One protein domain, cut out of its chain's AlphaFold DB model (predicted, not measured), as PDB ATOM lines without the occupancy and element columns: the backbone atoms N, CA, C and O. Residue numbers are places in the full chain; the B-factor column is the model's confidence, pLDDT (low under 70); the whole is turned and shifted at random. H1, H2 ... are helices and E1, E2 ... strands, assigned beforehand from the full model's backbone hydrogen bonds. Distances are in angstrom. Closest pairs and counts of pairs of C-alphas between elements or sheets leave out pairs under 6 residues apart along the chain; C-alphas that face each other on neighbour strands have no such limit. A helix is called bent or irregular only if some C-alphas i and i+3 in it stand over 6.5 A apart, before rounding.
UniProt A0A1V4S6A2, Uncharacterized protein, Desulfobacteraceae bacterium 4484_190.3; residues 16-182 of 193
ATOM      1  N   PHE A  16     236.307 241.874 271.069       51.06
ATOM      2  CA  PHE A  16     237.145 242.432 272.120       51.06
ATOM      3  C   PHE A  16     238.391 241.557 272.250       51.06
ATOM      4  O   PHE A  16     238.321 240.390 272.640       51.06
ATOM      5  N   LEU A  17     239.538 242.118 271.895       52.50
ATOM      6  CA  LEU A  17     240.837 241.468 271.967       52.50
ATOM      7  C   LEU A  17     241.633 242.121 273.093       52.50
ATOM      8  O   LEU A  17     242.321 243.106 272.848       52.50
ATOM      9  N   VAL A  18     241.528 241.608 274.325       52.00
ATOM     10  CA  VAL A  18     242.414 241.912 275.478       52.00
ATOM     11  C   VAL A  18     242.434 243.391 275.953       52.00
ATOM     12  O   VAL A  18     242.767 243.657 277.101       52.00
ATOM     13  N   THR A  19     242.031 244.367 275.136       60.75
ATOM     14  CA  THR A  19     241.880 245.823 275.363       60.75
ATOM     15  C   THR A  19     241.360 246.519 274.088       60.75
ATOM     16  O   THR A  19     240.785 247.606 274.160       60.75
ATOM     17  N   VAL A  20     241.612 245.925 272.914       57.12
ATOM     18  CA  VAL A  20     241.309 246.488 271.593       57.12
ATOM     19  C   VAL A  20     239.926 246.041 271.130       57.12
ATOM     20  O   VAL A  20     239.524 244.897 271.333       57.12
ATOM     21  N   LEU A  21     239.210 246.972 270.519       63.59
ATOM     22  CA  LEU A  21     237.916 246.823 269.891       63.59
ATOM     23  C   LEU A  21     238.097 246.906 268.372       63.59
ATOM     24  O   LEU A  21     238.821 247.762 267.860       63.59
ATOM     25  N   THR A  22     237.409 246.024 267.662       59.75
ATOM     26  CA  THR A  22     237.149 246.144 266.225       59.75
ATOM     27  C   THR A  22     235.641 246.198 266.021       59.75
ATOM     28  O   THR A  22     234.914 245.539 266.762       59.75
ATOM     29  N   LEU A  23     235.151 246.999 265.073       56.34
ATOM     30  CA  LEU A  23     233.707 247.152 264.853       56.34
ATOM     31  C   LEU A  23     233.088 245.883 264.254       56.34
ATOM     32  O   LEU A  23     231.991 245.492 264.652       56.34
ATOM     33  N   PHE A  24     233.794 245.239 263.318       59.84
ATOM     34  CA  PHE A  24     233.328 244.026 262.650       59.84
ATOM     35  C   PHE A  24     234.458 243.012 262.412       59.84
ATOM     36  O   PHE A  24     235.634 243.365 262.289       59.84
ATOM     37  N   TYR A  25     234.095 241.732 262.291       56.16
ATOM     38  CA  TYR A  25     235.028 240.697 261.849       56.16
ATOM     39  C   TYR A  25     235.521 240.995 260.431       56.16
ATOM     40  O   TYR A  25     234.721 241.101 259.504       56.16
ATOM     41  N   GLY A  26     236.838 241.109 260.266       60.53
ATOM     42  CA  GLY A  26     237.450 241.441 258.979       60.53
ATOM     43  C   GLY A  26     237.474 242.934 258.645       60.53
ATOM     44  O   GLY A  26     237.770 243.262 257.500       60.53
ATOM     45  N   THR A  27     237.194 243.825 259.606       73.31
ATOM     46  CA  THR A  27     237.470 245.262 259.425       73.31
ATOM     47  C   THR A  27     238.928 245.588 259.662       73.31
ATOM     48  O   THR A  27     239.624 244.905 260.413       73.31
ATOM     49  N   HIS A  28     239.356 246.685 259.051       87.00
ATOM     50  CA  HIS A  28     240.697 247.237 259.171       87.00
ATOM     51  C   HIS A  28     240.834 248.314 260.250       87.00
ATOM     52  O   HIS A  28     241.954 248.732 260.511       87.00
ATOM     53  N   TYR A  29     239.752 248.752 260.909       89.06
ATOM     54  CA  TYR A  29     239.837 249.741 261.992       89.06
ATOM     55  C   TYR A  29     239.880 249.093 263.376       89.06
ATOM     56  O   TYR A  29     238.980 248.349 263.776       89.06
ATOM     57  N   PHE A  30     240.912 249.460 264.131       89.81
ATOM     58  CA  PHE A  30     241.145 249.034 265.503       89.81
ATOM     59  C   PHE A  30     241.305 250.253 266.411       89.81
ATOM     60  O   PHE A  30     241.976 251.226 266.070       89.81
ATOM     61  N   PHE A  31     240.716 250.194 267.597       88.88
ATOM     62  CA  PHE A  31     240.839 251.230 268.624       88.88
ATOM     63  C   PHE A  31     240.618 250.616 270.004       88.88
ATOM     64  O   PHE A  31     240.160 249.486 270.120       88.88
ATOM     65  N   PHE A  32     240.970 251.307 271.084       88.88
ATOM     66  CA  PHE A  32     240.829 250.731 272.421       88.88
ATOM     67  C   PHE A  32     239.409 250.894 272.962       88.88
ATOM     68  O   PHE A  32     238.788 251.942 272.805       88.88
ATOM     69  N   ALA A  33     238.917 249.879 273.681       86.88
ATOM     70  CA  ALA A  33     237.575 249.899 274.268       86.88
ATOM     71  C   ALA A  33     237.363 251.086 275.226       86.88
ATOM     72  O   ALA A  33     236.275 251.654 275.272       86.88
ATOM     73  N   ARG A  34     238.414 251.488 275.955       89.31
ATOM     74  CA  ARG A  34     238.396 252.679 276.817       89.31
ATOM     75  C   ARG A  34     238.136 253.958 276.020       89.31
ATOM     76  O   ARG A  34     237.323 254.766 276.455       89.31
ATOM     77  N   ASP A  35     238.815 254.119 274.888       92.38
ATOM     78  CA  ASP A  35     238.717 255.326 274.061       92.38
ATOM     79  C   ASP A  35     237.337 255.386 273.407       92.38
ATOM     80  O   ASP A  35     236.656 256.399 273.499       92.38
ATOM     81  N   PHE A  36     236.860 254.250 272.889       91.75
ATOM     82  CA  PHE A  36     235.496 254.115 272.385       91.75
ATOM     83  C   PHE A  36     234.444 254.526 273.421       91.75
ATOM     84  O   PHE A  36     233.577 255.341 273.124       91.75
ATOM     85  N   CYS A  37     234.527 254.001 274.648       92.69
ATOM     86  CA  CYS A  37     233.566 254.336 275.700       92.69
ATOM     87  C   CYS A  37     233.614 255.826 276.073       92.69
ATOM     88  O   CYS A  37     232.568 256.417 276.341       92.69
ATOM     89  N   ALA A  38     234.802 256.438 276.062       94.50
ATOM     90  CA  ALA A  38     234.955 257.872 276.283       94.50
ATOM     91  C   ALA A  38     234.290 258.683 275.162       94.50
ATOM     92  O   ALA A  38     233.431 259.509 275.454       94.50
ATOM     93  N   TRP A  39     234.579 258.375 273.895       94.56
ATOM     94  CA  TRP A  39     233.980 259.072 272.755       94.56
ATOM     95  C   TRP A  39     232.459 258.930 272.702       94.56
ATOM     96  O   TRP A  39     231.761 259.888 272.392       94.56
ATOM     97  N   ILE A  40     231.917 257.750 273.021       94.06
ATOM     98  CA  ILE A  40     230.464 257.558 273.107       94.06
ATOM     99  C   ILE A  40     229.855 258.419 274.217       94.06
ATOM    100  O   ILE A  40     228.792 258.998 274.014       94.06
ATOM    101  N   SER A  41     230.527 258.519 275.367       95.19
ATOM    102  CA  SER A  41     230.067 259.359 276.480       95.19
ATOM    103  C   SER A  41     230.055 260.837 276.081       95.19
ATOM    104  O   SER A  41     229.055 261.509 276.291       95.19
ATOM    105  N   GLU A  42     231.118 261.313 275.426       93.56
ATOM    106  CA  GLU A  42     231.206 262.685 274.902       93.56
ATOM    107  C   GLU A  42     230.085 262.980 273.899       93.56
ATOM    108  O   GLU A  42     229.438 264.018 273.973       93.56
ATOM    109  N   LEU A  43     229.807 262.046 272.983       91.50
ATOM    110  CA  LEU A  43     228.719 262.186 272.013       91.50
ATOM    111  C   LEU A  43     227.339 262.257 272.669       91.50
ATOM    112  O   LEU A  43     226.457 262.941 272.153       91.50
ATOM    113  N   ALA A  44     227.144 261.538 273.770       91.56
ATOM    114  CA  ALA A  44     225.891 261.519 274.506       91.56
ATOM    115  C   ALA A  44     225.635 262.799 275.300       91.56
ATOM    116  O   ALA A  44     224.503 263.040 275.684       91.56
ATOM    117  N   GLU A  45     226.631 263.649 275.529       91.06
ATOM    118  CA  GLU A  45     226.437 264.930 276.217       91.06
ATOM    119  C   GLU A  45     225.981 266.053 275.256       91.06
ATOM    120  O   GLU A  45     225.635 267.154 275.688       91.06
ATOM    121  N   ILE A  46     225.926 265.789 273.943       86.31
ATOM    122  CA  ILE A  46     225.629 266.785 272.902       86.31
ATOM    123  C   ILE A  46     224.121 266.874 272.629       86.31
ATOM    124  O   ILE A  46     223.584 266.154 271.793       86.31
ATOM    125  N   GLN A  47     223.446 267.832 273.265       71.75
ATOM    126  CA  GLN A  47     221.976 267.920 273.237       71.75
ATOM    127  C   GLN A  47     221.374 268.575 271.973       71.75
ATOM    128  O   GLN A  47     220.250 268.247 271.600       71.75
ATOM    129  N   ASP A  48     222.098 269.468 271.283       65.50
ATOM    130  CA  ASP A  48     221.470 270.468 270.389       65.50
ATOM    131  C   ASP A  48     221.838 270.386 268.892       65.50
ATOM    132  O   ASP A  48     221.458 271.236 268.082       65.50
ATOM    133  N   ALA A  49     222.566 269.352 268.468       64.62
ATOM    134  CA  ALA A  49     223.000 269.237 267.078       64.62
ATOM    135  C   ALA A  49     222.107 268.278 266.274       64.62
ATOM    136  O   ALA A  49     222.154 267.062 266.441       64.62
ATOM    137  N   SER A  50     221.351 268.809 265.303       77.81
ATOM    138  CA  SER A  50     220.587 267.974 264.351       77.81
ATOM    139  C   SER A  50     221.462 266.976 263.572       77.81
ATOM    140  O   SER A  50     220.996 265.903 263.176       77.81
ATOM    141  N   LYS A  51     222.736 267.334 263.384       86.06
ATOM    142  CA  LYS A  51     223.821 266.487 262.902       86.06
ATOM    143  C   LYS A  51     225.094 266.889 263.647       86.06
ATOM    144  O   LYS A  51     225.440 268.067 263.650       86.06
ATOM    145  N   HIS A  52     225.792 265.919 264.217       89.00
ATOM    146  CA  HIS A  52     227.111 266.099 264.809       89.00
ATOM    147  C   HIS A  52     228.158 265.333 263.999       89.00
ATOM    148  O   HIS A  52     227.875 264.260 263.463       89.00
ATOM    149  N   GLU A  53     229.355 265.898 263.891       92.00
ATOM    150  CA  GLU A  53     230.485 265.298 263.195       92.00
ATOM    151  C   GLU A  53     231.748 265.487 264.034       92.00
ATOM    152  O   GLU A  53     232.080 266.601 264.431       92.00
ATOM    153  N   THR A  54     232.435 264.382 264.297       93.81
ATOM    154  CA  THR A  54     233.713 264.330 265.006       93.81
ATOM    155  C   THR A  54     234.683 263.432 264.241       93.81
ATOM    156  O   THR A  54     234.332 262.834 263.218       93.81
ATOM    157  N   ARG A  55     235.928 263.347 264.702       95.44
ATOM    158  CA  ARG A  55     236.940 262.453 264.142       95.44
ATOM    159  C   ARG A  55     237.529 261.594 265.242       95.44
ATOM    160  O   ARG A  55     237.877 262.110 266.299       95.44
ATOM    161  N   TRP A  56     237.651 260.297 264.985       94.62
ATOM    162  CA  TRP A  56     238.256 259.360 265.927       94.62
ATOM    163  C   TRP A  56     239.613 258.885 265.416       94.62
ATOM    164  O   TRP A  56     239.675 258.388 264.285       94.62
ATOM    165  N   PRO A  57     240.679 258.994 266.229       94.88
ATOM    166  CA  PRO A  57     241.970 258.415 265.900       94.88
ATOM    167  C   PRO A  57     241.897 256.892 266.039       94.88
ATOM    168  O   PRO A  57     241.577 256.357 267.102       94.88
ATOM    169  N   VAL A  58     242.195 256.181 264.956       92.62
ATOM    170  CA  VAL A  58     242.183 254.716 264.900       92.62
ATOM    171  C   VAL A  58     243.476 254.177 264.298       92.62
ATOM    172  O   VAL A  58     244.206 254.867 263.585       92.62
ATOM    173  N   PHE A  59     243.743 252.905 264.570       93.88
ATOM    174  CA  PHE A  59     244.750 252.123 263.868       93.88
ATOM    175  C   PHE A  59     244.080 251.470 262.655       93.88
ATOM    176  O   PHE A  59     243.203 250.621 262.813       93.88
ATOM    177  N   ASP A  60     244.473 251.889 261.456       93.56
ATOM    178  CA  ASP A  60     244.030 251.317 260.185       93.56
ATOM    179  C   ASP A  60     245.044 250.256 259.729       93.56
ATOM    180  O   ASP A  60     246.215 250.572 259.518       93.56
ATOM    181  N   ILE A  61     244.621 248.997 259.608       93.38
ATOM    182  CA  ILE A  61     245.401 247.895 259.027       93.38
ATOM    183  C   ILE A  61     244.842 247.615 257.621       93.38
ATOM    184  O   ILE A  61     243.986 246.741 257.472       93.38
ATOM    185  N   PRO A  62     245.294 248.337 256.578       90.31
ATOM    186  CA  PRO A  62     244.650 248.303 255.262       90.31
ATOM    187  C   PRO A  62     244.838 246.967 254.531       90.31
ATOM    188  O   PRO A  62     244.005 246.573 253.718       90.31
ATOM    189  N   LEU A  63     245.944 246.274 254.809       90.69
ATOM    190  CA  LEU A  63     246.257 244.973 254.232       90.69
ATOM    191  C   LEU A  63     245.687 243.871 255.121       90.69
ATOM    192  O   LEU A  63     246.078 243.723 256.280       90.69
ATOM    193  N   ARG A  64     244.762 243.074 254.586       84.75
ATOM    194  CA  ARG A  64     244.050 242.045 255.356       84.75
ATOM    195  C   ARG A  64     244.995 240.973 255.904       84.75
ATOM    196  O   ARG A  64     244.778 240.465 257.001       84.75
ATOM    197  N   GLU A  65     246.057 240.654 255.175       88.50
ATOM    198  CA  GLU A  65     247.125 239.752 255.603       88.50
ATOM    199  C   GLU A  65     247.839 240.233 256.878       88.50
ATOM    200  O   GLU A  65     248.253 239.408 257.694       88.50
ATOM    201  N   ASN A  66     247.902 241.550 257.104       93.06
ATOM    202  CA  ASN A  66     248.489 242.140 258.306       93.06
ATOM    203  C   ASN A  66     247.544 242.084 259.510       93.06
ATOM    204  O   ASN A  66     248.012 242.179 260.642       93.06
ATOM    205  N   ILE A  67     246.235 241.896 259.306       89.50
ATOM    206  CA  ILE A  67     245.292 241.655 260.409       89.50
ATOM    207  C   ILE A  67     245.568 240.278 261.017       89.50
ATOM    208  O   ILE A  67     245.697 240.156 262.235       89.50
ATOM    209  N   GLY A  68     245.721 239.262 260.166       88.69
ATOM    210  CA  GLY A  68     246.033 237.896 260.580       88.69
ATOM    211  C   GLY A  68     244.835 236.952 260.675       88.69
ATOM    212  O   GLY A  68     243.700 237.298 260.345       88.69
ATOM    213  N   ASP A  69     245.110 235.727 261.124       83.06
ATOM    214  CA  ASP A  69     244.142 234.629 261.218       83.06
ATOM    215  C   ASP A  69     243.680 234.393 262.664       83.06
ATOM    216  O   ASP A  69     244.359 233.745 263.464       83.06
ATOM    217  N   LEU A  70     242.491 234.906 263.000       81.50
ATOM    218  CA  LEU A  70     241.899 234.715 264.326       81.50
ATOM    219  C   LEU A  70     241.575 233.247 264.617       81.50
ATOM    220  O   LEU A  70     241.801 232.791 265.735       81.50
ATOM    221  N   MET A  71     241.054 232.505 263.637       80.25
ATOM    222  CA  MET A  71     240.647 231.113 263.852       80.25
ATOM    223  C   MET A  71     241.869 230.217 264.047       80.25
ATOM    224  O   MET A  71     241.895 229.398 264.967       80.25
ATOM    225  N   GLY A  72     242.910 230.429 263.243       82.19
ATOM    226  CA  GLY A  72     244.209 229.792 263.419       82.19
ATOM    227  C   GLY A  72     244.828 230.068 264.789       82.19
ATOM    228  O   GLY A  72     245.329 229.141 265.432       82.19
ATOM    229  N   ALA A  73     244.732 231.314 265.266       83.19
ATOM    230  CA  ALA A  73     245.259 231.724 266.565       83.19
ATOM    231  C   ALA A  73     244.466 231.127 267.742       83.19
ATOM    232  O   ALA A  73     245.073 230.686 268.717       83.19
ATOM    233  N   ILE A  74     243.131 231.052 267.640       77.81
ATOM    234  CA  ILE A  74     242.258 230.391 268.631       77.81
ATOM    235  C   ILE A  74     242.647 228.925 268.818       77.81
ATOM    236  O   ILE A  74     242.700 228.428 269.941       77.81
ATOM    237  N   HIS A  75     242.915 228.227 267.717       80.62
ATOM    238  CA  HIS A  75     243.246 226.805 267.729       80.62
ATOM    239  C   HIS A  75     244.747 226.521 267.876       80.62
ATOM    240  O   HIS A  75     245.146 225.358 267.923       80.62
ATOM    241  N   GLY A  76     245.577 227.562 267.958       82.31
ATOM    242  CA  GLY A  76     247.008 227.458 268.223       82.31
ATOM    243  C   GLY A  76     247.853 226.861 267.094       82.31
ATOM    244  O   GLY A  76     249.003 226.509 267.345       82.31
ATOM    245  N   PHE A  77     247.326 226.733 265.871       85.12
ATOM    246  CA  PHE A  77     248.054 226.119 264.749       85.12
ATOM    247  C   PHE A  77     248.563 227.123 263.709       85.12
ATOM    248  O   PHE A  77     249.428 226.778 262.908       85.12
ATOM    249  N   HIS A  78     248.052 228.357 263.700       87.81
ATOM    250  CA  HIS A  78     248.481 229.370 262.739       87.81
ATOM    251  C   HIS A  78     248.453 230.766 263.362       87.81
ATOM    252  O   HIS A  78     247.418 231.248 263.807       87.81
ATOM    253  N   PHE A  79     249.619 231.412 263.399       89.88
ATOM    254  CA  PHE A  79     249.800 232.736 263.986       89.88
ATOM    255  C   PHE A  79     250.405 233.682 262.950       89.88
ATOM    256  O   PHE A  79     251.623 233.689 262.748       89.88
ATOM    257  N   SER A  80     249.558 234.488 262.321       91.75
ATOM    258  CA  SER A  80     249.928 235.484 261.313       91.75
ATOM    259  C   SER A  80     249.368 236.862 261.665       91.75
ATOM    260  O   SER A  80     248.394 236.959 262.414       91.75
ATOM    261  N   GLY A  81     249.987 237.917 261.129       92.25
ATOM    262  CA  GLY A  81     249.564 239.305 261.322       92.25
ATOM    263  C   GLY A  81     249.528 239.766 262.784       92.25
ATOM    264  O   GLY A  81     250.030 239.103 263.697       92.25
ATOM    265  N   PHE A  82     248.874 240.905 263.000       91.38
ATOM    266  CA  PHE A  82     248.665 241.506 264.311       91.38
ATOM    267  C   PHE A  82     247.986 240.539 265.292       91.38
ATOM    268  O   PHE A  82     248.453 240.371 266.419       91.38
ATOM    269  N   ILE A  83     246.906 239.872 264.868       87.06
ATOM    270  CA  ILE A  83     246.151 238.941 265.715       87.06
ATOM    271  C   ILE A  83     247.027 237.760 266.147       87.06
ATOM    272  O   ILE A  83     247.025 237.386 267.322       87.06
ATOM    273  N   GLY A  84     247.814 237.190 265.233       88.56
ATOM    274  CA  GLY A  84     248.709 236.081 265.541       88.56
ATOM    275  C   GLY A  84     249.769 236.454 266.574       88.56
ATOM    276  O   GLY A  84     249.986 235.705 267.525       88.56
ATOM    277  N   GLU A  85     250.408 237.617 266.440       90.88
ATOM    278  CA  GLU A  85     251.385 238.068 267.438       90.88
ATOM    279  C   GLU A  85     250.750 238.416 268.782       90.88
ATOM    280  O   GLU A  85     251.321 238.106 269.832       90.88
ATOM    281  N   LEU A  86     249.544 238.989 268.765       87.62
ATOM    282  CA  LEU A  86     248.798 239.275 269.981       87.62
ATOM    283  C   LEU A  86     248.550 237.985 270.771       87.62
ATOM    284  O   LEU A  86     248.813 237.944 271.972       87.62
ATOM    285  N   TYR A  87     248.125 236.916 270.096       83.50
ATOM    286  CA  TYR A  87     247.821 235.635 270.732       83.50
ATOM    287  C   TYR A  87     249.035 234.739 270.991       83.50
ATOM    288  O   TYR A  87     248.951 233.854 271.837       83.50
ATOM    289  N   LYS A  88     250.198 234.998 270.379       88.00
ATOM    290  CA  LYS A  88     251.470 234.444 270.878       88.00
ATOM    291  C   LYS A  88     251.800 234.986 272.271       88.00
ATOM    292  O   LYS A  88     252.304 234.251 273.115       88.00
ATOM    293  N   ARG A  89     251.528 236.275 272.507       86.81
ATOM    294  CA  ARG A  89     251.829 236.953 273.778       86.81
ATOM    295  C   ARG A  89     250.747 236.749 274.840       86.81
ATOM    296  O   ARG A  89     251.066 236.652 276.021       86.81
ATOM    297  N   TYR A  90     249.489 236.691 274.419       83.06
ATOM    298  CA  TYR A  90     248.315 236.524 275.275       83.06
ATOM    299  C   TYR A  90     247.500 235.315 274.801       83.06
ATOM    300  O   TYR A  90     246.419 235.499 274.245       83.06
ATOM    301  N   PRO A  91     248.020 234.086 274.962       80.06
ATOM    302  CA  PRO A  91     247.395 232.893 274.406       80.06
ATOM    303  C   PRO A  91     246.000 232.647 274.975       80.06
ATOM    304  O   PRO A  91     245.683 233.019 276.109       80.06
ATOM    305  N   PHE A  92     245.173 231.973 274.178       77.06
ATOM    306  CA  PHE A  92     243.886 231.483 274.646       77.06
ATOM    307  C   PHE A  92     244.081 230.517 275.824       77.06
ATOM    308  O   PHE A  92     245.029 229.725 275.830       77.06
ATOM    309  N   PRO A  93     243.195 230.558 276.834       76.00
ATOM    310  CA  PRO A  93     243.241 229.592 277.918       76.00
ATOM    311  C   PRO A  93     242.962 228.183 277.385       76.00
ATOM    312  O   PRO A  93     242.124 228.001 276.504       76.00
ATOM    313  N   ALA A  94     243.618 227.177 277.972       78.75
ATOM    314  CA  ALA A  94     243.418 225.773 277.600       78.75
ATOM    315  C   ALA A  94     241.954 225.320 277.763       78.75
ATOM    316  O   ALA A  94     241.459 224.520 276.975       78.75
ATOM    317  N   ASN A  95     241.251 225.867 278.763       80.00
ATOM    318  CA  ASN A  95     239.803 225.732 278.883       80.00
ATOM    319  C   ASN A  95     239.110 226.927 278.209       80.00
ATOM    320  O   ASN A  95     239.231 228.061 278.679       80.00
ATOM    321  N   GLN A  96     238.340 226.662 277.151       68.69
ATOM    322  CA  GLN A  96     237.596 227.683 276.409       68.69
ATOM    323  C   GLN A  96     236.556 228.416 277.267       68.69
ATOM    324  O   GLN A  96     236.293 229.587 277.018       68.69
ATOM    325  N   GLU A  97     236.011 227.793 278.317       73.25
ATOM    326  CA  GLU A  97     235.073 228.459 279.238       73.25
ATOM    327  C   GLU A  97     235.733 229.597 280.029       73.25
ATOM    328  O   GLU A  97     235.073 230.552 280.446       73.25
ATOM    329  N   HIS A  98     237.056 229.527 280.201       76.69
ATOM    330  CA  HIS A  98     237.843 230.577 280.840       76.69
ATOM    331  C   HIS A  98     238.211 231.706 279.875       76.69
ATOM    332  O   HIS A  98     238.771 232.716 280.313       76.69
ATOM    333  N   PHE A  99     237.914 231.567 278.578       78.94
ATOM    334  CA  PHE A  99     238.058 232.665 277.639       78.94
ATOM    335  C   PHE A  99     236.983 233.697 277.976       78.94
ATOM    336  O   PHE A  99     235.804 233.511 277.696       78.94
ATOM    337  N   LYS A 100     237.398 234.757 278.671       82.06
ATOM    338  CA  LYS A 100     236.568 235.856 279.170       82.06
ATOM    339  C   LYS A 100     237.309 237.173 279.002       82.06
ATOM    340  O   LYS A 100     238.535 237.210 279.120       82.06
ATOM    341  N   GLN A 101     236.576 238.257 278.762       80.06
ATOM    342  CA  GLN A 101     237.168 239.589 278.679       80.06
ATOM    343  C   GLN A 101     237.738 239.981 280.033       80.06
ATOM    344  O   GLN A 101     237.022 240.008 281.035       80.06
ATOM    345  N   ASN A 102     239.037 240.271 280.062       82.00
ATOM    346  CA  ASN A 102     239.721 240.664 281.282       82.00
ATOM    347  C   ASN A 102     239.405 242.138 281.599       82.00
ATOM    348  O   ASN A 102     239.815 243.012 280.828       82.00
ATOM    349  N   PRO A 103     238.743 242.450 282.729       81.62
ATOM    350  CA  PRO A 103     238.428 243.829 283.089       81.62
ATOM    351  C   PRO A 103     239.688 244.680 283.298       81.62
ATOM    352  O   PRO A 103     239.676 245.895 283.105       81.62
ATOM    353  N   GLU A 104     240.805 244.025 283.623       79.62
ATOM    354  CA  GLU A 104     242.114 244.649 283.788       79.62
ATOM    355  C   GLU A 104     242.913 244.778 282.483       79.62
ATOM    356  O   GLU A 104     244.104 245.091 282.517       79.62
ATOM    357  N   GLY A 105     242.281 244.575 281.322       77.62
ATOM    358  CA  GLY A 105     242.926 244.703 280.013       77.62
ATOM    359  C   GLY A 105     243.652 246.037 279.803       77.62
ATOM    360  O   GLY A 105     244.657 246.106 279.108       77.62
ATOM    361  N   TYR A 106     243.242 247.107 280.489       76.50
ATOM    362  CA  TYR A 106     243.946 248.392 280.447       76.50
ATOM    363  C   TYR A 106     245.443 248.291 280.811       76.50
ATOM    364  O   TYR A 106     246.234 249.086 280.306       76.50
ATOM    365  N   LYS A 107     245.852 247.302 281.624       81.44
ATOM    366  CA  LYS A 107     247.259 247.063 281.996       81.44
ATOM    367  C   LYS A 107     248.122 246.645 280.801       81.44
ATOM    368  O   LYS A 107     249.323 246.887 280.801       81.44
ATOM    369  N   THR A 108     247.524 246.043 279.774       83.31
ATOM    370  CA  THR A 108     248.234 245.592 278.568       83.31
ATOM    371  C   THR A 108     248.201 246.609 277.434       83.31
ATOM    372  O   THR A 108     248.834 246.371 276.408       83.31
ATOM    373  N   ARG A 109     247.524 247.758 277.610       86.81
ATOM    374  CA  ARG A 109     247.340 248.763 276.551       86.81
ATOM    375  C   ARG A 109     248.650 249.127 275.865       86.81
ATOM    376  O   ARG A 109     248.732 248.993 274.653       86.81
ATOM    377  N   GLN A 110     249.666 249.547 276.621       89.56
ATOM    378  CA  GLN A 110     250.931 250.014 276.045       89.56
ATOM    379  C   GLN A 110     251.604 248.930 275.191       89.56
ATOM    380  O   GLN A 110     252.062 249.207 274.088       89.56
ATOM    381  N   ALA A 111     251.614 247.684 275.671       88.88
ATOM    382  CA  ALA A 111     252.194 246.562 274.946       88.88
ATOM    383  C   ALA A 111     251.436 246.254 273.644       88.88
ATOM    384  O   ALA A 111     252.064 246.012 272.615       88.88
ATOM    385  N   VAL A 112     250.101 246.284 273.682       89.62
ATOM    386  CA  VAL A 112     249.254 246.063 272.500       89.62
ATOM    387  C   VAL A 112     249.357 247.230 271.519       89.62
ATOM    388  O   VAL A 112     249.389 247.016 270.313       89.62
ATOM    389  N   GLU A 113     249.470 248.456 272.021       91.31
ATOM    390  CA  GLU A 113     249.653 249.655 271.207       91.31
ATOM    391  C   GLU A 113     250.980 249.621 270.439       91.31
ATOM    392  O   GLU A 113     251.016 249.906 269.244       91.31
ATOM    393  N   THR A 114     252.076 249.233 271.099       93.00
ATOM    394  CA  THR A 114     253.364 249.021 270.425       93.00
ATOM    395  C   THR A 114     253.255 247.944 269.350       93.00
ATOM    396  O   THR A 114     253.820 248.109 268.273       93.00
ATOM    397  N   LEU A 115     252.512 246.868 269.621       91.38
ATOM    398  CA  LEU A 115     252.342 245.765 268.683       91.38
ATOM    399  C   LEU A 115     251.573 246.192 267.429       91.38
ATOM    400  O   LEU A 115     252.057 246.018 266.314       91.38
ATOM    401  N   ILE A 116     250.394 246.796 267.598       92.31
ATOM    402  CA  ILE A 116     249.527 247.159 266.472       92.31
ATOM    403  C   ILE A 116     250.156 248.228 265.573       92.31
ATOM    404  O   ILE A 116     249.915 248.218 264.367       92.31
ATOM    405  N   LYS A 117     251.019 249.105 266.109       94.44
ATOM    406  CA  LYS A 117     251.776 250.097 265.320       94.44
ATOM    407  C   LYS A 117     252.680 249.464 264.258       94.44
ATOM    408  O   LYS A 117     252.937 250.109 263.253       94.44
ATOM    409  N   GLY A 118     253.129 248.221 264.446       95.12
ATOM    410  CA  GLY A 118     253.914 247.500 263.436       95.12
ATOM    411  C   GLY A 118     253.104 247.051 262.213       95.12
ATOM    412  O   GLY A 118     253.682 246.791 261.163       95.12
ATOM    413  N   TYR A 119     251.775 246.987 262.335       94.88
ATOM    414  CA  TYR A 119     250.866 246.476 261.300       94.88
ATOM    415  C   TYR A 119     249.954 247.545 260.701       94.88
ATOM    416  O   TYR A 119     249.293 247.292 259.694       94.88
ATOM    417  N   SER A 120     249.879 248.713 261.335       95.12
ATOM    418  CA  SER A 120     248.859 249.722 261.071       95.12
ATOM    419  C   SER A 120     249.453 251.072 260.699       95.12
ATOM    420  O   SER A 120     250.615 251.372 260.972       95.12
ATOM    421  N   VAL A 121     248.606 251.919 260.129       96.19
ATOM    422  CA  VAL A 121     248.820 253.359 260.032       96.19
ATOM    423  C   VAL A 121     247.833 254.074 260.951       96.19
ATOM    424  O   VAL A 121     246.693 253.648 261.124       96.19
ATOM    425  N   GLN A 122     248.275 255.168 261.563       95.25
ATOM    426  CA  GLN A 122     247.387 256.047 262.322       95.25
ATOM    427  C   GLN A 122     246.500 256.841 261.366       95.25
ATOM    428  O   GLN A 122     246.994 257.411 260.391       95.25
ATOM    429  N   LYS A 123     245.196 256.876 261.642       94.69
ATOM    430  CA  LYS A 123     244.214 257.536 260.782       94.69
ATOM    431  C   LYS A 123     243.075 258.111 261.601       94.69
ATOM    432  O   LYS A 123     242.490 257.418 262.422       94.69
ATOM    433  N   ASP A 124     242.691 259.340 261.290       96.06
ATOM    434  CA  ASP A 124     241.467 259.925 261.825       96.06
ATOM    435  C   ASP A 124     240.294 259.583 260.909       96.06
ATOM    436  O   ASP A 124     240.256 260.031 259.757       96.06
ATOM    437  N   ILE A 125     239.322 258.823 261.409       93.69
ATOM    438  CA  ILE A 125     238.102 258.492 260.662       93.69
ATOM    439  C   ILE A 125     236.951 259.426 261.052       93.69
ATOM    440  O   ILE A 125     236.829 259.784 262.225       93.69
ATOM    441  N   PRO A 126     236.095 259.838 260.101       94.94
ATOM    442  CA  PRO A 126     234.925 260.646 260.420       94.94
ATOM    443  C   PRO A 126     233.895 259.822 261.195       94.94
ATOM    444  O   PRO A 126     233.625 258.671 260.847       94.94
ATOM    445  N   VAL A 127     233.278 260.431 262.202       92.44
ATOM    446  CA  VAL A 127     232.132 259.880 262.924       92.44
ATOM    447  C   VAL A 127     230.995 260.878 262.885       92.44
ATOM    448  O   VAL A 127     231.151 262.029 263.281       92.44
ATOM    449  N   ILE A 128     229.853 260.436 262.373       91.81
ATOM    450  CA  ILE A 128     228.708 261.295 262.088       91.81
ATOM    451  C   ILE A 128     227.495 260.752 262.825       91.81
ATOM    452  O   ILE A 128     227.111 259.605 262.611       91.81
ATOM    453  N   LEU A 129     226.858 261.589 263.638       90.75
ATOM    454  CA  LEU A 129     225.585 261.292 264.284       90.75
ATOM    455  C   LEU A 129     224.522 262.171 263.644       90.75
ATOM    456  O   LEU A 129     224.595 263.396 263.693       90.75
ATOM    457  N   ASN A 130     223.528 261.550 263.023       88.44
ATOM    458  CA  ASN A 130     222.366 262.235 262.489       88.44
ATOM    459  C   ASN A 130     221.175 261.976 263.411       88.44
ATOM    460  O   ASN A 130     220.484 260.965 263.282       88.44
ATOM    461  N   VAL A 131     220.943 262.912 264.333       82.31
ATOM    462  CA  VAL A 131     219.876 262.820 265.336       82.31
ATOM    463  C   VAL A 131     218.505 262.775 264.661       82.31
ATOM    464  O   VAL A 131     217.681 261.938 265.014       82.31
ATOM    465  N   LYS A 132     218.282 263.594 263.621       80.44
ATOM    466  CA  LYS A 132     217.000 263.640 262.892       80.44
ATOM    467  C   LYS A 132     216.648 262.325 262.197       80.44
ATOM    468  O   LYS A 132     215.475 261.980 262.116       80.44
ATOM    469  N   ARG A 133     217.644 261.620 261.655       84.12
ATOM    470  CA  ARG A 133     217.443 260.341 260.954       84.12
ATOM    471  C   ARG A 133     217.583 259.125 261.864       84.12
ATOM    472  O   ARG A 133     217.252 258.026 261.434       84.12
ATOM    473  N   GLY A 134     218.082 259.297 263.089       86.31
ATOM    474  CA  GLY A 134     218.434 258.176 263.957       86.31
ATOM    475  C   GLY A 134     219.506 257.289 263.321       86.31
ATOM    476  O   GLY A 134     219.396 256.065 263.353       86.31
ATOM    477  N   GLU A 135     220.520 257.899 262.707       90.31
ATOM    478  CA  GLU A 135     221.608 257.194 262.023       90.31
ATOM    479  C   GLU A 135     222.972 257.606 262.584       90.31
ATOM    480  O   GLU A 135     223.203 258.777 262.880       90.31
ATOM    481  N   ALA A 136     223.893 256.649 262.675       89.44
ATOM    482  CA  ALA A 136     225.308 256.879 262.943       89.44
ATOM    483  C   ALA A 136     226.159 256.382 261.773       89.44
ATOM    484  O   ALA A 136     225.821 255.402 261.106       89.44
ATOM    485  N   ALA A 137     227.299 257.023 261.551       90.62
ATOM    486  CA  ALA A 137     228.362 256.507 260.705       90.62
ATOM    487  C   ALA A 137     229.696 256.575 261.446       90.62
ATOM    488  O   ALA A 137     229.984 257.584 262.082       90.62
ATOM    489  N   VAL A 138     230.500 255.519 261.346       88.50
ATOM    490  CA  VAL A 138     231.863 255.441 261.888       88.50
ATOM    491  C   VAL A 138     232.778 255.010 260.750       88.50
ATOM    492  O   VAL A 138     232.754 253.858 260.320       88.50
ATOM    493  N   GLY A 139     233.545 255.952 260.204       89.12
ATOM    494  CA  GLY A 139     234.264 255.760 258.951       89.12
ATOM    495  C   GLY A 139     233.303 255.419 257.810       89.12
ATOM    496  O   GLY A 139     232.411 256.193 257.470       89.12
ATOM    497  N   GLU A 140     233.488 254.245 257.217       85.94
ATOM    498  CA  GLU A 140     232.638 253.720 256.140       85.94
ATOM    499  C   GLU A 140     231.405 252.952 256.647       85.94
ATOM    500  O   GLU A 140     230.478 252.688 255.880       85.94
ATOM    501  N   TYR A 141     231.371 252.607 257.936       86.12
ATOM    502  CA  TYR A 141     230.309 251.798 258.525       86.12
ATOM    503  C   TYR A 141     229.114 252.664 258.894       86.12
ATOM    504  O   TYR A 141     229.272 253.727 259.493       86.12
ATOM    505  N   ARG A 142     227.909 252.200 258.559       87.56
ATOM    506  CA  ARG A 142     226.650 252.908 258.816       87.56
ATOM    507  C   ARG A 142     225.734 252.077 259.694       87.56
ATOM    508  O   ARG A 142     225.598 250.872 259.502       87.56
ATOM    509  N   PHE A 143     225.065 252.754 260.612       86.88
ATOM    510  CA  PHE A 143     224.205 252.164 261.618       86.88
ATOM    511  C   PHE A 143     222.889 252.931 261.656       86.88
ATOM    512  O   PHE A 143     222.882 254.161 261.688       86.88
ATOM    513  N   ASN A 144     221.772 252.211 261.699       89.75
ATOM    514  CA  ASN A 144     220.539 252.795 262.220       89.75
ATOM    515  C   ASN A 144     220.579 252.776 263.758       89.75
ATOM    516  O   ASN A 144     221.413 252.088 264.354       89.75
ATOM    517  N   ARG A 145     219.648 253.489 264.397       90.12
ATOM    518  CA  ARG A 145     219.548 253.583 265.858       90.12
ATOM    519  C   ARG A 145     219.589 252.223 266.547       90.12
ATOM    520  O   ARG A 145     220.385 252.042 267.457       90.12
ATOM    521  N   LYS A 146     218.779 251.261 266.093       90.00
ATOM    522  CA  LYS A 146     218.698 249.938 266.724       90.00
ATOM    523  C   LYS A 146     220.051 249.224 266.696       90.00
ATOM    524  O   LYS A 146     220.522 248.778 267.732       90.00
ATOM    525  N   VAL A 147     220.692 249.144 265.529       88.50
ATOM    526  CA  VAL A 147     221.981 248.447 265.383       88.50
ATOM    527  C   VAL A 147     223.084 249.165 266.165       88.50
ATOM    528  O   VAL A 147     223.949 248.518 266.750       88.50
ATOM    529  N   PHE A 148     223.046 250.498 266.224       89.25
ATOM    530  CA  PHE A 148     223.985 251.266 267.038       89.25
ATOM    531  C   PHE A 148     223.777 251.033 268.543       89.25
ATOM    532  O   PHE A 148     224.743 250.905 269.283       89.25
ATOM    533  N   GLN A 149     222.537 250.911 269.014       92.12
ATOM    534  CA  GLN A 149     222.266 250.548 270.407       92.12
ATOM    535  C   GLN A 149     222.685 249.101 270.702       92.12
ATOM    536  O   GLN A 149     223.329 248.859 271.721       92.12
ATOM    537  N   ASP A 150     222.420 248.158 269.791       89.06
ATOM    538  CA  ASP A 150     222.866 246.762 269.905       89.06
ATOM    539  C   ASP A 150     224.402 246.678 270.050       89.06
ATOM    540  O   ASP A 150     224.906 245.894 270.856       89.06
ATOM    541  N   LEU A 151     225.153 247.539 269.347       88.00
ATOM    542  CA  LEU A 151     226.604 247.697 269.507       88.00
ATOM    543  C   LEU A 151     226.991 248.091 270.942       88.00
ATOM    544  O   LEU A 151     227.864 247.465 271.548       88.00
ATOM    545  N   LEU A 152     226.343 249.113 271.501       91.25
ATOM    546  CA  LEU A 152     226.631 249.601 272.854       91.25
ATOM    547  C   LEU A 152     226.253 248.573 273.927       91.25
ATOM    548  O   LEU A 152     227.001 248.369 274.885       91.25
ATOM    549  N   LEU A 153     225.135 247.869 273.743       91.75
ATOM    550  CA  LEU A 153     224.714 246.774 274.617       91.75
ATOM    551  C   LEU A 153     225.685 245.595 274.550       91.75
ATOM    552  O   LEU A 153     226.012 244.991 275.573       91.75
ATOM    553  N   TYR A 154     226.200 245.287 273.364       87.31
ATOM    554  CA  TYR A 154     227.218 244.265 273.196       87.31
ATOM    555  C   TYR A 154     228.521 244.651 273.917       87.31
ATOM    556  O   TYR A 154     229.110 243.815 274.603       87.31
ATOM    557  N   VAL A 155     228.934 245.923 273.863       88.94
ATOM    558  CA  VAL A 155     230.071 246.447 274.648       88.94
ATOM    559  C   VAL A 155     229.821 246.316 276.151       88.94
ATOM    560  O   VAL A 155     230.669 245.790 276.875       88.94
ATOM    561  N   TRP A 156     228.636 246.714 276.623       91.81
ATOM    562  CA  TRP A 156     228.224 246.569 278.022       91.81
ATOM    563  C   TRP A 156     228.333 245.123 278.514       91.81
ATOM    564  O   TRP A 156     228.822 244.862 279.613       91.81
ATOM    565  N   GLN A 157     227.927 244.176 277.677       89.62
ATOM    566  CA  GLN A 157     227.961 242.749 277.967       89.62
ATOM    567  C   GLN A 157     229.376 242.141 277.938       89.62
ATOM    568  O   GLN A 157     229.561 241.014 278.398       89.62
ATOM    569  N   GLY A 158     230.375 242.870 277.429       83.06
ATOM    570  CA  GLY A 158     231.742 242.372 277.221       83.06
ATOM    571  C   GLY A 158     231.876 241.542 275.949       83.06
ATOM    572  O   GLY A 158     232.745 240.677 275.848       83.06
ATOM    573  N   GLY A 159     230.964 241.762 275.007       80.06
ATOM    574  CA  GLY A 159     230.827 241.013 273.776       80.06
ATOM    575  C   GLY A 159     230.734 239.504 273.971       80.06
ATOM    576  O   GLY A 159     230.289 239.008 275.004       80.06
ATOM    577  N   TYR A 160     231.187 238.753 272.975       72.56
ATOM    578  CA  TYR A 160     231.538 237.351 273.127       72.56
ATOM    579  C   TYR A 160     233.044 237.282 273.407       72.56
ATOM    580  O   TYR A 160     233.826 237.794 272.601       72.56
ATOM    581  N   PRO A 161     233.488 236.724 274.544       75.94
ATOM    582  CA  PRO A 161     232.796 235.759 275.410       75.94
ATOM    583  C   PRO A 161     232.251 236.306 276.757       75.94
ATOM    584  O   PRO A 161     232.060 235.515 277.684       75.94
ATOM    585  N   ARG A 162     231.937 237.606 276.878       85.69
ATOM    586  CA  ARG A 162     231.516 238.326 278.109       85.69
ATOM    587  C   ARG A 162     232.659 238.692 279.053       85.69
ATOM    588  O   ARG A 162     233.770 238.169 278.944       85.69
ATOM    589  N   TRP A 163     232.374 239.581 280.004       87.19
ATOM    590  CA  TRP A 163     233.301 239.972 281.068       87.19
ATOM    591  C   TRP A 163     233.620 238.823 282.028       87.19
ATOM    592  O   TRP A 163     232.751 238.047 282.423       87.19
ATOM    593  N   LYS A 164     234.889 238.718 282.429       86.44
ATOM    594  CA  LYS A 164     235.329 237.747 283.433       86.44
ATOM    595  C   LYS A 164     234.675 238.065 284.778       86.44
ATOM    596  O   LYS A 164     234.837 239.167 285.296       86.44
ATOM    597  N   GLY A 165     233.962 237.085 285.334       87.12
ATOM    598  CA  GLY A 165     233.218 237.241 286.588       87.12
ATOM    599  C   GLY A 165     232.121 238.306 286.520       87.12
ATOM    600  O   GLY A 165     231.821 238.907 287.543       87.12
ATOM    601  N   ASP A 166     231.611 238.612 285.318       88.00
ATOM    602  CA  ASP A 166     230.619 239.667 285.049       88.00
ATOM    603  C   ASP A 166     231.027 241.080 285.514       88.00
ATOM    604  O   ASP A 166     230.218 242.015 285.558       88.00
ATOM    605  N   MET A 167     232.321 241.268 285.791       89.50
ATOM    606  CA  MET A 167     232.887 242.529 286.246       89.50
ATOM    607  C   MET A 167     233.155 243.457 285.067       89.50
ATOM    608  O   MET A 167     234.031 243.216 284.239       89.50
ATOM    609  N   ARG A 168     232.427 244.568 285.014       90.94
ATOM    610  CA  ARG A 168     232.608 245.588 283.980       90.94
ATOM    611  C   ARG A 168     233.675 246.599 284.401       90.94
ATOM    612  O   ARG A 168     233.610 247.106 285.526       90.94
ATOM    613  N   PRO A 169     234.623 246.945 283.515       90.25
ATOM    614  CA  PRO A 169     235.572 248.023 283.768       90.25
ATOM    615  C   PRO A 169     234.879 249.351 284.074       90.25
ATOM    616  O   PRO A 169     233.767 249.612 283.618       90.25
ATOM    617  N   GLU A 170     235.570 250.222 284.804       92.44
ATOM    618  CA  GLU A 170     235.072 251.554 285.169       92.44
ATOM    619  C   GLU A 170     234.667 252.390 283.943       92.44
ATOM    620  O   GLU A 170     233.578 252.952 283.939       92.44
ATOM    621  N   TYR A 171     235.439 252.349 282.851       90.81
ATOM    622  CA  TYR A 171     235.091 253.054 281.611       90.81
ATOM    623  C   TYR A 171     233.777 252.571 280.964       90.81
ATOM    624  O   TYR A 171     233.069 253.369 280.359       90.81
ATOM    625  N   VAL A 172     233.418 251.287 281.114       93.06
ATOM    626  CA  VAL A 172     232.151 250.736 280.595       93.06
ATOM    627  C   VAL A 172     230.978 251.170 281.471       93.06
ATOM    628  O   VAL A 172     229.917 251.516 280.955       93.06
ATOM    629  N   ARG A 173     231.168 251.164 282.797       95.19
ATOM    630  CA  ARG A 173     230.153 251.620 283.759       95.19
ATOM    631  C   ARG A 173     229.853 253.104 283.590       95.19
ATOM    632  O   ARG A 173     228.690 253.458 283.447       95.19
ATOM    633  N   LYS A 174     230.898 253.929 283.482       96.31
ATOM    634  CA  LYS A 174     230.766 255.364 283.227       96.31
ATOM    635  C   LYS A 174     230.002 255.644 281.931       96.31
ATOM    636  O   LYS A 174     229.087 256.452 281.937       96.31
ATOM    637  N   MET A 175     230.320 254.927 280.847       95.94
ATOM    638  CA  MET A 175     229.583 255.064 279.586       95.94
ATOM    639  C   MET A 175     228.091 254.758 279.762       95.94
ATOM    640  O   MET A 175     227.264 255.534 279.297       95.94
ATOM    641  N   LYS A 176     227.725 253.667 280.454       96.75
ATOM    642  CA  LYS A 176     226.313 253.370 280.760       96.75
ATOM    643  C   LYS A 176     225.651 254.524 281.515       96.75
ATOM    644  O   LYS A 176     224.591 254.973 281.101       96.75
ATOM    645  N   GLU A 177     226.271 254.990 282.596       97.25
ATOM    646  CA  GLU A 177     225.729 256.062 283.441       97.25
ATOM    647  C   GLU A 177     225.511 257.355 282.639       97.25
ATOM    648  O   GLU A 177     224.442 257.957 282.727       97.25
ATOM    649  N   THR A 178     226.472 257.744 281.794       96.94
ATOM    650  CA  THR A 178     226.339 258.916 280.915       96.94
ATOM    651  C   THR A 178     225.204 258.749 279.905       96.94
ATOM    652  O   THR A 178     224.445 259.691 279.682       96.94
ATOM    653  N   LEU A 179     225.058 257.563 279.309       95.38
ATOM    654  CA  LEU A 179     223.996 257.284 278.339       95.38
ATOM    655  C   LEU A 179     222.602 257.293 278.977       95.38
ATOM    656  O   LEU A 179     221.665 257.821 278.387       95.38
ATOM    657  N   GLU A 180     222.465 256.753 280.187       95.00
ATOM    658  CA  GLU A 180     221.206 256.782 280.944       95.00
ATOM    659  C   GLU A 180     220.839 258.197 281.404       95.00
ATOM    660  O   GLU A 180     219.661 258.552 281.412       95.00
ATOM    661  N   ALA A 181     221.833 259.022 281.746       95.12
ATOM    662  CA  ALA A 181     221.623 260.425 282.095       95.12
ATOM    663  C   ALA A 181     221.257 261.301 280.881       95.12
ATOM    664  O   ALA A 181     220.652 262.357 281.054       95.12
ATOM    665  N   ASN A 182     221.591 260.861 279.662       92.69
ATOM    666  CA  ASN A 182     221.380 261.620 278.429       92.69
ATOM    667  C   ASN A 182     220.653 260.798 277.336       92.69
ATOM    668  O   ASN A 182     221.218 260.525 276.273       92.69
TER     669      ASN A 182
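What this domain is: This is residues 16 to 182 of the 193 residues of an uncharacterized protein of Desulfobacteraceae bacterium 4484_190.3 (UniProt A0A1V4S6A2). A strongly twisted sheet of six strands curls like part of a barrel, with H1 and H6 over one face and H7 packed on H1 farther out from the sheet. H5 runs along the E2 end of the sheet on the other face, and the short helices H2 and H3 gather round H4 beyond it. The printed part has 167 residues, with seven named helices and six named strands, in the order E1 E2 H1 E3 H2 H3 H4 H5 E4 E5 E6 H6 H7; the class is mixed, helices and strands. The sheet's order is E1 E2 E3 E4 E5 E6, antiparallel throughout. The whole is compact, with a radius of gyration of the C-alphas of 16.3 A and spans of 51 by 36 by 26 A.

Where its parts are: E1, residues 20 to 22, begins at C-alpha 20 (241.309, 246.488, 271.593). E2 is residues 29 to 32, H1 33 to 44, 16.5 A long, and E3 51 to 60, 25.4 A, which bends by 59 degrees at residue 57. H2 is residues 64 to 67, H3 70 to 74, H4 81 to 89, and H5 103 to 117, 23.1 A. H5 is irregular: C-alphas 103 and 106 are 7.6 A apart. E4 is residues 121 to 130, 28.0 A, E5 135 to 138, E6 141 to 144, H6 145 to 157, 18.3 A, and H7 170 to 181, ending at C-alpha 181 (221.623, 260.425, 282.095).

How they stand to each other: Within hydrogen-bond range are N 21 and O 31 of the hairpin E1 and E2, 2.7 A; N 30 and O 59 of E2 and E3, 2.9 A; and N 52 and O 129 of E3 and E4, 2.8 A. E4, E5 and E6 form a meander, each strand the antiparallel neighbour of the one before, with N 130 and O 135 at 2.8 A and N 143 and O 136 at 2.8 A. H1 and H6 are on the same face, at heights over the sheet of 8.6 A and 9.6 A. Helices on both faces make three layers, H5 on one face and H6 on the other. H1 touches H7 at a shallow tilt of 16 degrees, the same way, closest at C-alphas 41 and 175, 5.3 A. H4 touches H5, closest at C-alphas 82 and 116, 6.1 A. H4 also touches H2, closest at C-alphas 66 and 81, 4.3 A, and H3, closest at C-alphas 73 and 84, 5.7 A. In H1, H3, H4, H6 and H7 every O i to N i+4 pair is within hydrogen-bond range, in H5 6 of 11; H2 is too short for one.

The domain as a whole: The C-alphas of Asp 48 and Phe 77 are farthest apart, 52.0 A. The printed part has no cut. The links H4 to H5 and H6 to H7 are long. Mean pLDDT of the printed part is 85.8; residues 16 to 26, 48 to 49 and 96 are under 70.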